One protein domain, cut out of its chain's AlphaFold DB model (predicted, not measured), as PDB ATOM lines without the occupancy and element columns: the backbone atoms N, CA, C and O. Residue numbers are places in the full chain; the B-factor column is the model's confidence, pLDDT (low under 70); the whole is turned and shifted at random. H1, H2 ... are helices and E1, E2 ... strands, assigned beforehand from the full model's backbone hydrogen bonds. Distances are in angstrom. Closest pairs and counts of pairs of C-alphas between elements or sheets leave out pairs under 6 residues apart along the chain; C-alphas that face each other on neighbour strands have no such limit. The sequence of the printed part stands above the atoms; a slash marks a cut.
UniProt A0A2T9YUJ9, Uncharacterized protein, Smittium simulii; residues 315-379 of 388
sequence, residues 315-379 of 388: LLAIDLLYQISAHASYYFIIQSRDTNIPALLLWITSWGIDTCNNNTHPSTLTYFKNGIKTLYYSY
ATOM      1  N   LEU A 315     159.074 105.372 118.862       73.69
ATOM      2  CA  LEU A 315     160.387 105.253 119.510       73.69
ATOM      3  C   LEU A 315     160.246 104.963 121.003       73.69
ATOM      4  O   LEU A 315     160.882 104.045 121.500       73.69
ATOM      5  N   LEU A 316     159.373 105.702 121.693       74.56
ATOM      6  CA  LEU A 316     159.103 105.485 123.112       74.56
ATOM      7  C   LEU A 316     158.545 104.082 123.362       74.56
ATOM      8  O   LEU A 316     158.997 103.413 124.277       74.56
ATOM      9  N   ALA A 317     157.599 103.606 122.551       73.38
ATOM     10  CA  ALA A 317     157.046 102.264 122.713       73.38
ATOM     11  C   ALA A 317     158.118 101.175 122.551       73.38
ATOM     12  O   ALA A 317     158.167 100.256 123.365       73.38
ATOM     13  N   ILE A 318     158.987 101.294 121.541       72.56
ATOM     14  CA  ILE A 318     160.121 100.383 121.337       72.56
ATOM     15  C   ILE A 318     161.056 100.405 122.543       72.56
ATOM     16  O   ILE A 318     161.421  99.349 123.052       72.56
ATOM     17  N   ASP A 319     161.422 101.599 122.994       72.75
ATOM     18  CA  ASP A 319     162.370 101.798 124.083       72.75
ATOM     19  C   ASP A 319     161.848 101.211 125.400       72.75
ATOM     20  O   ASP A 319     162.510 100.398 126.044       72.75
ATOM     21  N   LEU A 320     160.590 101.518 125.731       73.81
ATOM     22  CA  LEU A 320     159.887 100.944 126.873       73.81
ATOM     23  C   LEU A 320     159.852  99.415 126.776       73.81
ATOM     24  O   LEU A 320     160.207  98.736 127.735       73.81
ATOM     25  N   LEU A 321     159.456  98.855 125.630       72.31
ATOM     26  CA  LEU A 321     159.387  97.405 125.437       72.31
ATOM     27  C   LEU A 321     160.756  96.733 125.604       72.31
ATOM     28  O   LEU A 321     160.833  95.698 126.268       72.31
ATOM     29  N   TYR A 322     161.829  97.322 125.065       69.62
ATOM     30  CA  TYR A 322     163.188  96.821 125.271       69.62
ATOM     31  C   TYR A 322     163.547  96.784 126.755       69.62
ATOM     32  O   TYR A 322     163.994  95.743 127.235       69.62
ATOM     33  N   GLN A 323     163.276  97.854 127.502       67.56
ATOM     34  CA  GLN A 323     163.575  97.888 128.935       67.56
ATOM     35  C   GLN A 323     162.735  96.875 129.725       67.56
ATOM     36  O   GLN A 323     163.273  96.099 130.508       67.56
ATOM     37  N   ILE A 324     161.427  96.789 129.466       67.81
ATOM     38  CA  ILE A 324     160.513  95.893 130.199       67.81
ATOM     39  C   ILE A 324     160.802  94.413 129.922       67.81
ATOM     40  O   ILE A 324     160.468  93.548 130.738       67.81
ATOM     41  N   SER A 325     161.444  94.100 128.792       61.59
ATOM     42  CA  SER A 325     161.826  92.727 128.455       61.59
ATOM     43  C   SER A 325     162.759  92.078 129.484       61.59
ATOM     44  O   SER A 325     162.743  90.857 129.613       61.59
ATOM     45  N   ALA A 326     163.471  92.872 130.294       57.66
ATOM     46  CA  ALA A 326     164.419  92.402 131.303       57.66
ATOM     47  C   ALA A 326     163.805  92.122 132.702       57.66
ATOM     48  O   ALA A 326     164.510  92.083 133.704       57.66
ATOM     49  N   HIS A 327     162.498  91.835 132.774       52.81
ATOM     50  CA  HIS A 327     161.779  91.267 133.936       52.81
ATOM     51  C   HIS A 327     161.476  92.175 135.145       52.81
ATOM     52  O   HIS A 327     160.748  91.731 136.040       52.81
ATOM     53  N   ALA A 328     161.933  93.426 135.192       55.50
ATOM     54  CA  ALA A 328     161.622  94.316 136.314       55.50
ATOM     55  C   ALA A 328     160.320  95.122 136.121       55.50
ATOM     56  O   ALA A 328     159.792  95.278 135.020       55.50
ATOM     57  N   SER A 329     159.776  95.633 137.230       60.25
ATOM     58  CA  SER A 329     158.852  96.768 137.178       60.25
ATOM     59  C   SER A 329     159.676  98.032 136.968       60.25
ATOM     60  O   SER A 329     160.584  98.295 137.754       60.25
ATOM     61  N   TYR A 330     159.351  98.809 135.943       67.62
ATOM     62  CA  TYR A 330     160.090 100.018 135.593       67.62
ATOM     63  C   TYR A 330     159.262 101.251 135.920       67.62
ATOM     64  O   TYR A 330     158.053 101.279 135.684       67.62
ATOM     65  N   TYR A 331     159.920 102.275 136.452       66.38
ATOM     66  CA  TYR A 331     159.348 103.607 136.570       66.38
ATOM     67  C   TYR A 331     160.100 104.540 135.623       66.38
ATOM     68  O   TYR A 331     161.326 104.598 135.622       66.38
ATOM     69  N   PHE A 332     159.351 105.271 134.814       73.25
ATOM     70  CA  PHE A 332     159.867 106.243 133.868       73.25
ATOM     71  C   PHE A 332     159.366 107.612 134.270       73.25
ATOM     72  O   PHE A 332     158.164 107.811 134.442       73.25
ATOM     73  N   ILE A 333     160.279 108.566 134.384       74.25
ATOM     74  CA  ILE A 333     159.931 109.974 134.528       74.25
ATOM     75  C   ILE A 333     160.196 110.621 133.175       74.25
ATOM     76  O   ILE A 333     161.339 110.883 132.812       74.25
ATOM     77  N   ILE A 334     159.136 110.869 132.417       77.75
ATOM     78  CA  ILE A 334     159.220 111.611 131.164       77.75
ATOM     79  C   ILE A 334     159.205 113.092 131.515       77.75
ATOM     80  O   ILE A 334     158.227 113.617 132.055       77.75
ATOM     81  N   GLN A 335     160.306 113.762 131.197       77.12
ATOM     82  CA  GLN A 335     160.491 115.188 131.419       77.12
ATOM     83  C   GLN A 335     160.516 115.926 130.085       77.12
ATOM     84  O   GLN A 335     161.023 115.420 129.081       77.12
ATOM     85  N   SER A 336     159.975 117.139 130.078       71.50
ATOM     86  CA  SER A 336     160.193 118.067 128.973       71.50
ATOM     87  C   SER A 336     161.674 118.422 128.918       71.50
ATOM     88  O   SER A 336     162.230 118.883 129.911       71.50
ATOM     89  N   ARG A 337     162.314 118.241 127.762       65.00
ATOM     90  CA  ARG A 337     163.738 118.570 127.599       65.00
ATOM     91  C   ARG A 337     164.003 120.077 127.622       65.00
ATOM     92  O   ARG A 337     165.085 120.487 128.019       65.00
ATOM     93  N   ASP A 338     163.017 120.884 127.230       63.12
ATOM     94  CA  ASP A 338     163.160 122.342 127.165       63.12
ATOM     95  C   ASP A 338     163.056 122.985 128.557       63.12
ATOM     96  O   ASP A 338     163.698 123.994 128.832       63.12
ATOM     97  N   THR A 339     162.252 122.401 129.452       69.50
ATOM     98  CA  THR A 339     161.976 122.968 130.784       69.50
ATOM     99  C   THR A 339     162.512 122.125 131.940       69.50
ATOM    100  O   THR A 339     162.492 122.585 133.078       69.50
ATOM    101  N   ASN A 340     162.966 120.895 131.680       67.94
ATOM    102  CA  ASN A 340     163.274 119.860 132.677       67.94
ATOM    103  C   ASN A 340     162.122 119.567 133.658       67.94
ATOM    104  O   ASN A 340     162.332 118.990 134.725       67.94
ATOM    105  N   ILE A 341     160.888 119.946 133.310       72.94
ATOM    106  CA  ILE A 341     159.712 119.691 134.144       72.94
ATOM    107  C   ILE A 341     159.196 118.277 133.840       72.94
ATOM    108  O   ILE A 341     158.983 117.957 132.664       72.94
ATOM    109  N   PRO A 342     158.975 117.424 134.857       73.44
ATOM    110  CA  PRO A 342     158.325 116.134 134.667       73.44
ATOM    111  C   PRO A 342     156.907 116.338 134.138       73.44
ATOM    112  O   PRO A 342     156.111 117.043 134.743       73.44
ATOM    113  N   ALA A 343     156.607 115.724 132.998       74.12
ATOM    114  CA  ALA A 343     155.296 115.782 132.361       74.12
ATOM    115  C   ALA A 343     154.470 114.526 132.668       74.12
ATOM    116  O   ALA A 343     153.246 114.594 132.806       74.12
ATOM    117  N   LEU A 344     155.139 113.375 132.770       75.44
ATOM    118  CA  LEU A 344     154.482 112.082 132.890       75.44
ATOM    119  C   LEU A 344     155.361 111.104 133.673       75.44
ATOM    120  O   LEU A 344     156.489 110.822 133.281       75.44
ATOM    121  N   LEU A 345     154.836 110.570 134.770       76.50
ATOM    122  CA  LEU A 345     155.385 109.380 135.413       76.50
ATOM    123  C   LEU A 345     154.679 108.168 134.805       76.50
ATOM    124  O   LEU A 345     153.454 108.141 134.804       76.50
ATOM    125  N   LEU A 346     155.422 107.182 134.313       72.06
ATOM    126  CA  LEU A 346     154.887 105.888 133.896       72.06
ATOM    127  C   LEU A 346     155.454 104.817 134.810       72.06
ATOM    128  O   LEU A 346     156.664 104.648 134.886       72.06
ATOM    129  N   TRP A 347     154.592 104.061 135.464       68.50
ATOM    130  CA  TRP A 347     154.979 102.835 136.131       68.50
ATOM    131  C   TRP A 347     154.472 101.670 135.311       68.50
ATOM    132  O   TRP A 347     153.267 101.457 135.176       68.50
ATOM    133  N   ILE A 348     155.414 100.930 134.750       69.69
ATOM    134  CA  ILE A 348     155.132  99.751 133.967       69.69
ATOM    135  C   ILE A 348     155.432  98.531 134.818       69.69
ATOM    136  O   ILE A 348     156.577  98.242 135.167       69.69
ATOM    137  N   THR A 349     154.367  97.814 135.152       60.91
ATOM    138  CA  THR A 349     154.458  96.551 135.877       60.91
ATOM    139  C   THR A 349     154.305  95.407 134.885       60.91
ATOM    140  O   THR A 349     153.238  95.239 134.299       60.91
ATOM    141  N   SER A 350     155.416  94.690 134.693       62.03
ATOM    142  CA  SER A 350     155.544  93.316 134.202       62.03
ATOM    143  C   SER A 350     154.828  92.923 132.901       62.03
ATOM    144  O   SER A 350     153.607  92.906 132.789       62.03
ATOM    145  N   TRP A 351     155.612  92.459 131.929       64.38
ATOM    146  CA  TRP A 351     155.091  91.869 130.698       64.38
ATOM    147  C   TRP A 351     154.533  90.456 130.894       64.38
ATOM    148  O   TRP A 351     155.105  89.643 131.622       64.38
ATOM    149  N   GLY A 352     153.450  90.140 130.180       63.97
ATOM    150  CA  GLY A 352     152.918  88.777 130.099       63.97
ATOM    151  C   GLY A 352     152.236  88.288 131.378       63.97
ATOM    152  O   GLY A 352     151.914  87.108 131.477       63.97
ATOM    153  N   ILE A 353     151.997  89.167 132.354       69.88
ATOM    154  CA  ILE A 353     151.203  88.818 133.529       69.88
ATOM    155  C   ILE A 353     149.730  88.747 133.134       69.88
ATOM    156  O   ILE A 353     149.132  89.726 132.685       69.88
ATOM    157  N   ASP A 354     149.132  87.581 133.362       74.94
ATOM    158  CA  ASP A 354     147.682  87.431 133.341       74.94
ATOM    159  C   ASP A 354     147.138  87.929 134.686       74.94
ATOM    160  O   ASP A 354     147.422  87.339 135.733       74.94
ATOM    161  N   THR A 355     146.330  88.988 134.662       79.44
ATOM    162  CA  THR A 355     145.631  89.476 135.857       79.44
ATOM    163  C   THR A 355     144.129  89.268 135.729       79.44
ATOM    164  O   THR A 355     143.571  89.253 134.628       79.44
ATOM    165  N   CYS A 356     143.441  89.088 136.854       83.81
ATOM    166  CA  CYS A 356     141.989  89.208 136.889       83.81
ATOM    167  C   CYS A 356     141.484  89.709 138.238       83.81
ATOM    168  O   CYS A 356     142.148  89.558 139.259       83.81
ATOM    169  N   ASN A 357     140.308  90.330 138.237       86.19
ATOM    170  CA  ASN A 357     139.619  90.764 139.451       86.19
ATOM    171  C   ASN A 357     138.102  90.626 139.287       86.19
ATOM    172  O   ASN A 357     137.607  90.462 138.170       86.19
ATOM    173  N   ASN A 358     137.373  90.704 140.397       85.94
ATOM    174  CA  ASN A 358     135.909  90.702 140.433       85.94
ATOM    175  C   ASN A 358     135.325  92.045 140.913       85.94
ATOM    176  O   ASN A 358     134.228  92.085 141.468       85.94
ATOM    177  N   ASN A 359     136.043  93.154 140.692       78.69
ATOM    178  CA  ASN A 359     135.618  94.480 141.157       78.69
ATOM    179  C   ASN A 359     134.335  94.966 140.462       78.69
ATOM    180  O   ASN A 359     133.582  95.747 141.036       78.69
ATOM    181  N   THR A 360     134.086  94.516 139.229       75.94
ATOM    182  CA  THR A 360     132.893  94.876 138.447       75.94
ATOM    183  C   THR A 360     131.658  94.083 138.873       75.94
ATOM    184  O   THR A 360     130.572  94.650 138.985       75.94
ATOM    185  N   HIS A 361     131.808  92.780 139.133       79.38
ATOM    186  CA  HIS A 361     130.747  91.917 139.646       79.38
ATOM    187  C   HIS A 361     131.339  90.764 140.480       79.38
ATOM    188  O   HIS A 361     132.217  90.069 139.968       79.38
ATOM    189  N   PRO A 362     130.837  90.473 141.700       78.00
ATOM    190  CA  PRO A 362     131.435  89.477 142.602       78.00
ATOM    191  C   PRO A 362     131.623  88.090 141.975       78.00
ATOM    192  O   PRO A 362     132.640  87.438 142.200       78.00
ATOM    193  N   SER A 363     130.662  87.658 141.158       76.44
ATOM    194  CA  SER A 363     130.640  86.348 140.500       76.44
ATOM    195  C   SER A 363     131.339  86.293 139.136       76.44
ATOM    196  O   SER A 363     131.392  85.226 138.528       76.44
ATOM    197  N   THR A 364     131.873  87.410 138.628       78.31
ATOM    198  CA  THR A 364     132.528  87.465 137.310       78.31
ATOM    199  C   THR A 364     133.971  87.937 137.434       78.31
ATOM    200  O   THR A 364     134.241  89.026 137.929       78.31
ATOM    201  N   LEU A 365     134.910  87.131 136.934       80.44
ATOM    202  CA  LEU A 365     136.315  87.519 136.825       80.44
ATOM    203  C   LEU A 365     136.555  88.231 135.493       80.44
ATOM    204  O   LEU A 365     136.392  87.642 134.424       80.44
ATOM    205  N   THR A 366     136.967  89.493 135.561       77.56
ATOM    206  CA  THR A 366     137.404  90.264 134.393       77.56
ATOM    207  C   THR A 366     138.884  89.989 134.164       77.56
ATOM    208  O   THR A 366     139.697  90.259 135.046       77.56
ATOM    209  N   TYR A 367     139.234  89.426 133.006       74.56
ATOM    210  CA  TYR A 367     140.603  89.017 132.683       74.56
ATOM    211  C   TYR A 367     141.318  90.047 131.819       74.56
ATOM    212  O   TYR A 367     140.775  90.515 130.821       74.56
ATOM    213  N   PHE A 368     142.580  90.292 132.146       69.62
ATOM    214  CA  PHE A 368     143.517  91.040 131.327       69.62
ATOM    215  C   PHE A 368     144.710  90.133 131.015       69.62
ATOM    216  O   PHE A 368     145.352  89.620 131.932       69.62
ATOM    217  N   LYS A 369     144.953  89.878 129.726       67.56
ATOM    218  CA  LYS A 369     146.006  88.973 129.242       67.56
ATOM    219  C   LYS A 369     147.048  89.747 128.453       67.56
ATOM    220  O   LYS A 369     146.671  90.652 127.715       67.56
ATOM    221  N   ASN A 370     148.305  89.302 128.518       60.25
ATOM    222  CA  ASN A 370     149.397  89.744 127.639       60.25
ATOM    223  C   ASN A 370     149.486  91.267 127.481       60.25
ATOM    224  O   ASN A 370     149.564  91.778 126.365       60.25
ATOM    225  N   GLY A 371     149.420  91.994 128.589       59.19
ATOM    226  CA  GLY A 371     149.402  93.444 128.541       59.19
ATOM    227  C   GLY A 371     150.420  94.059 129.474       59.19
ATOM    228  O   GLY A 371     150.851  93.459 130.454       59.19
ATOM    229  N   ILE A 372     150.777  95.290 129.141       63.91
ATOM    230  CA  ILE A 372     151.503  96.178 130.027       63.91
ATOM    231  C   ILE A 372     150.471  96.845 130.924       63.91
ATOM    232  O   ILE A 372     149.537  97.481 130.430       63.91
ATOM    233  N   LYS A 373     150.644  96.726 132.239       63.81
ATOM    234  CA  LYS A 373     149.919  97.591 133.162       63.81
ATOM    235  C   LYS A 373     150.735  98.859 133.362       63.81
ATOM    236  O   LYS A 373     151.792  98.824 133.993       63.81
ATOM    237  N   THR A 374     150.212  99.946 132.812       62.47
ATOM    238  CA  THR A 374     150.744 101.294 132.971       62.47
ATOM    239  C   THR A 374     149.917 102.015 134.021       62.47
ATOM    240  O   THR A 374     148.733 102.254 133.808       62.47
ATOM    241  N   LEU A 375     150.532 102.378 135.141       62.94
ATOM    242  CA  LEU A 375     150.010 103.450 135.983       62.94
ATOM    243  C   LEU A 375     150.683 104.728 135.519       62.94
ATOM    244  O   LEU A 375     151.903 104.737 135.347       62.94
ATOM    245  N   TYR A 376     149.919 105.791 135.311       63.75
ATOM    246  CA  TYR A 376     150.519 107.057 134.939       63.75
ATOM    247  C   TYR A 376     150.042 108.204 135.808       63.75
ATOM    248  O   TYR A 376     148.899 108.249 136.253       63.75
ATOM    249  N   TYR A 377     150.955 109.134 136.055       66.69
ATOM    250  CA  TYR A 377     150.648 110.398 136.699       66.69
ATOM    251  C   TYR A 377     151.042 111.510 135.740       66.69
ATOM    252  O   TYR A 377     152.225 111.682 135.433       66.69
ATOM    253  N   SER A 378     150.042 112.232 135.238       62.28
ATOM    254  CA  SER A 378     150.277 113.452 134.477       62.28
ATOM    255  C   SER A 378     150.437 114.600 135.462       62.28
ATOM    256  O   SER A 378     149.585 114.817 136.323       62.28
ATOM    257  N   TYR A 379     151.556 115.307 135.356       59.75
ATOM    258  CA  TYR A 379     151.783 116.506 136.144       59.75
ATOM    259  C   TYR A 379     151.071 117.678 135.461       59.75
ATOM    260  O   TYR A 379     151.556 118.198 134.457       59.75
TER     261      TYR A 379
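What this domain is: This is residues 315 to 379 of the 388 residues of an uncharacterized protein of Smittium simulii (UniProt A0A2T9YUJ9). A small three-stranded sheet, E1, E2 and E5, has the hairpin E3 and E4 as an arm beyond one end, while the short helix H1 only grazes the sheet. The 65 printed residues run H1, E1, E2, E3, E4, E5, class mixed; sheet order E1, E2, E5 is antiparallel. The whole is loose, radius of gyration of the C-alphas 14.9 A, and elongated, spanning 50 by 26 by 17 A.

Where its parts are: H1, residues 315 to 324, begins at C-alpha 315 (160.387, 105.253, 119.510). E1 is residues 330 to 335; E2, 342 to 349, measures 20.0 A. E3, 354 to 361, measures 18.6 A and bends by 50 degrees at residue 358. E4 is 364 to 368; E5, 373 to 378, ends at C-alpha 378 (150.277, 113.452, 134.477).

How they stand to each other: H1 grazes the sheet with residues 320 to 324; every O i to N i+4 pair is within hydrogen-bond range. Hairpin E1 and E2 has N 332 and O 346 at 2.8 A; E2 and E5, N 347 and O 375 at 2.8 A; hairpin E3 and E4, N 366 and O 357 at 2.9 A. E3 and E5 are apart.

The domain as a whole: The farthest C-alphas, Asp 338 and Ser 363, are 50.3 A apart. The printed part has no cut and no long link. pLDDT is under 70 at 33 residues, among them 368 to 379.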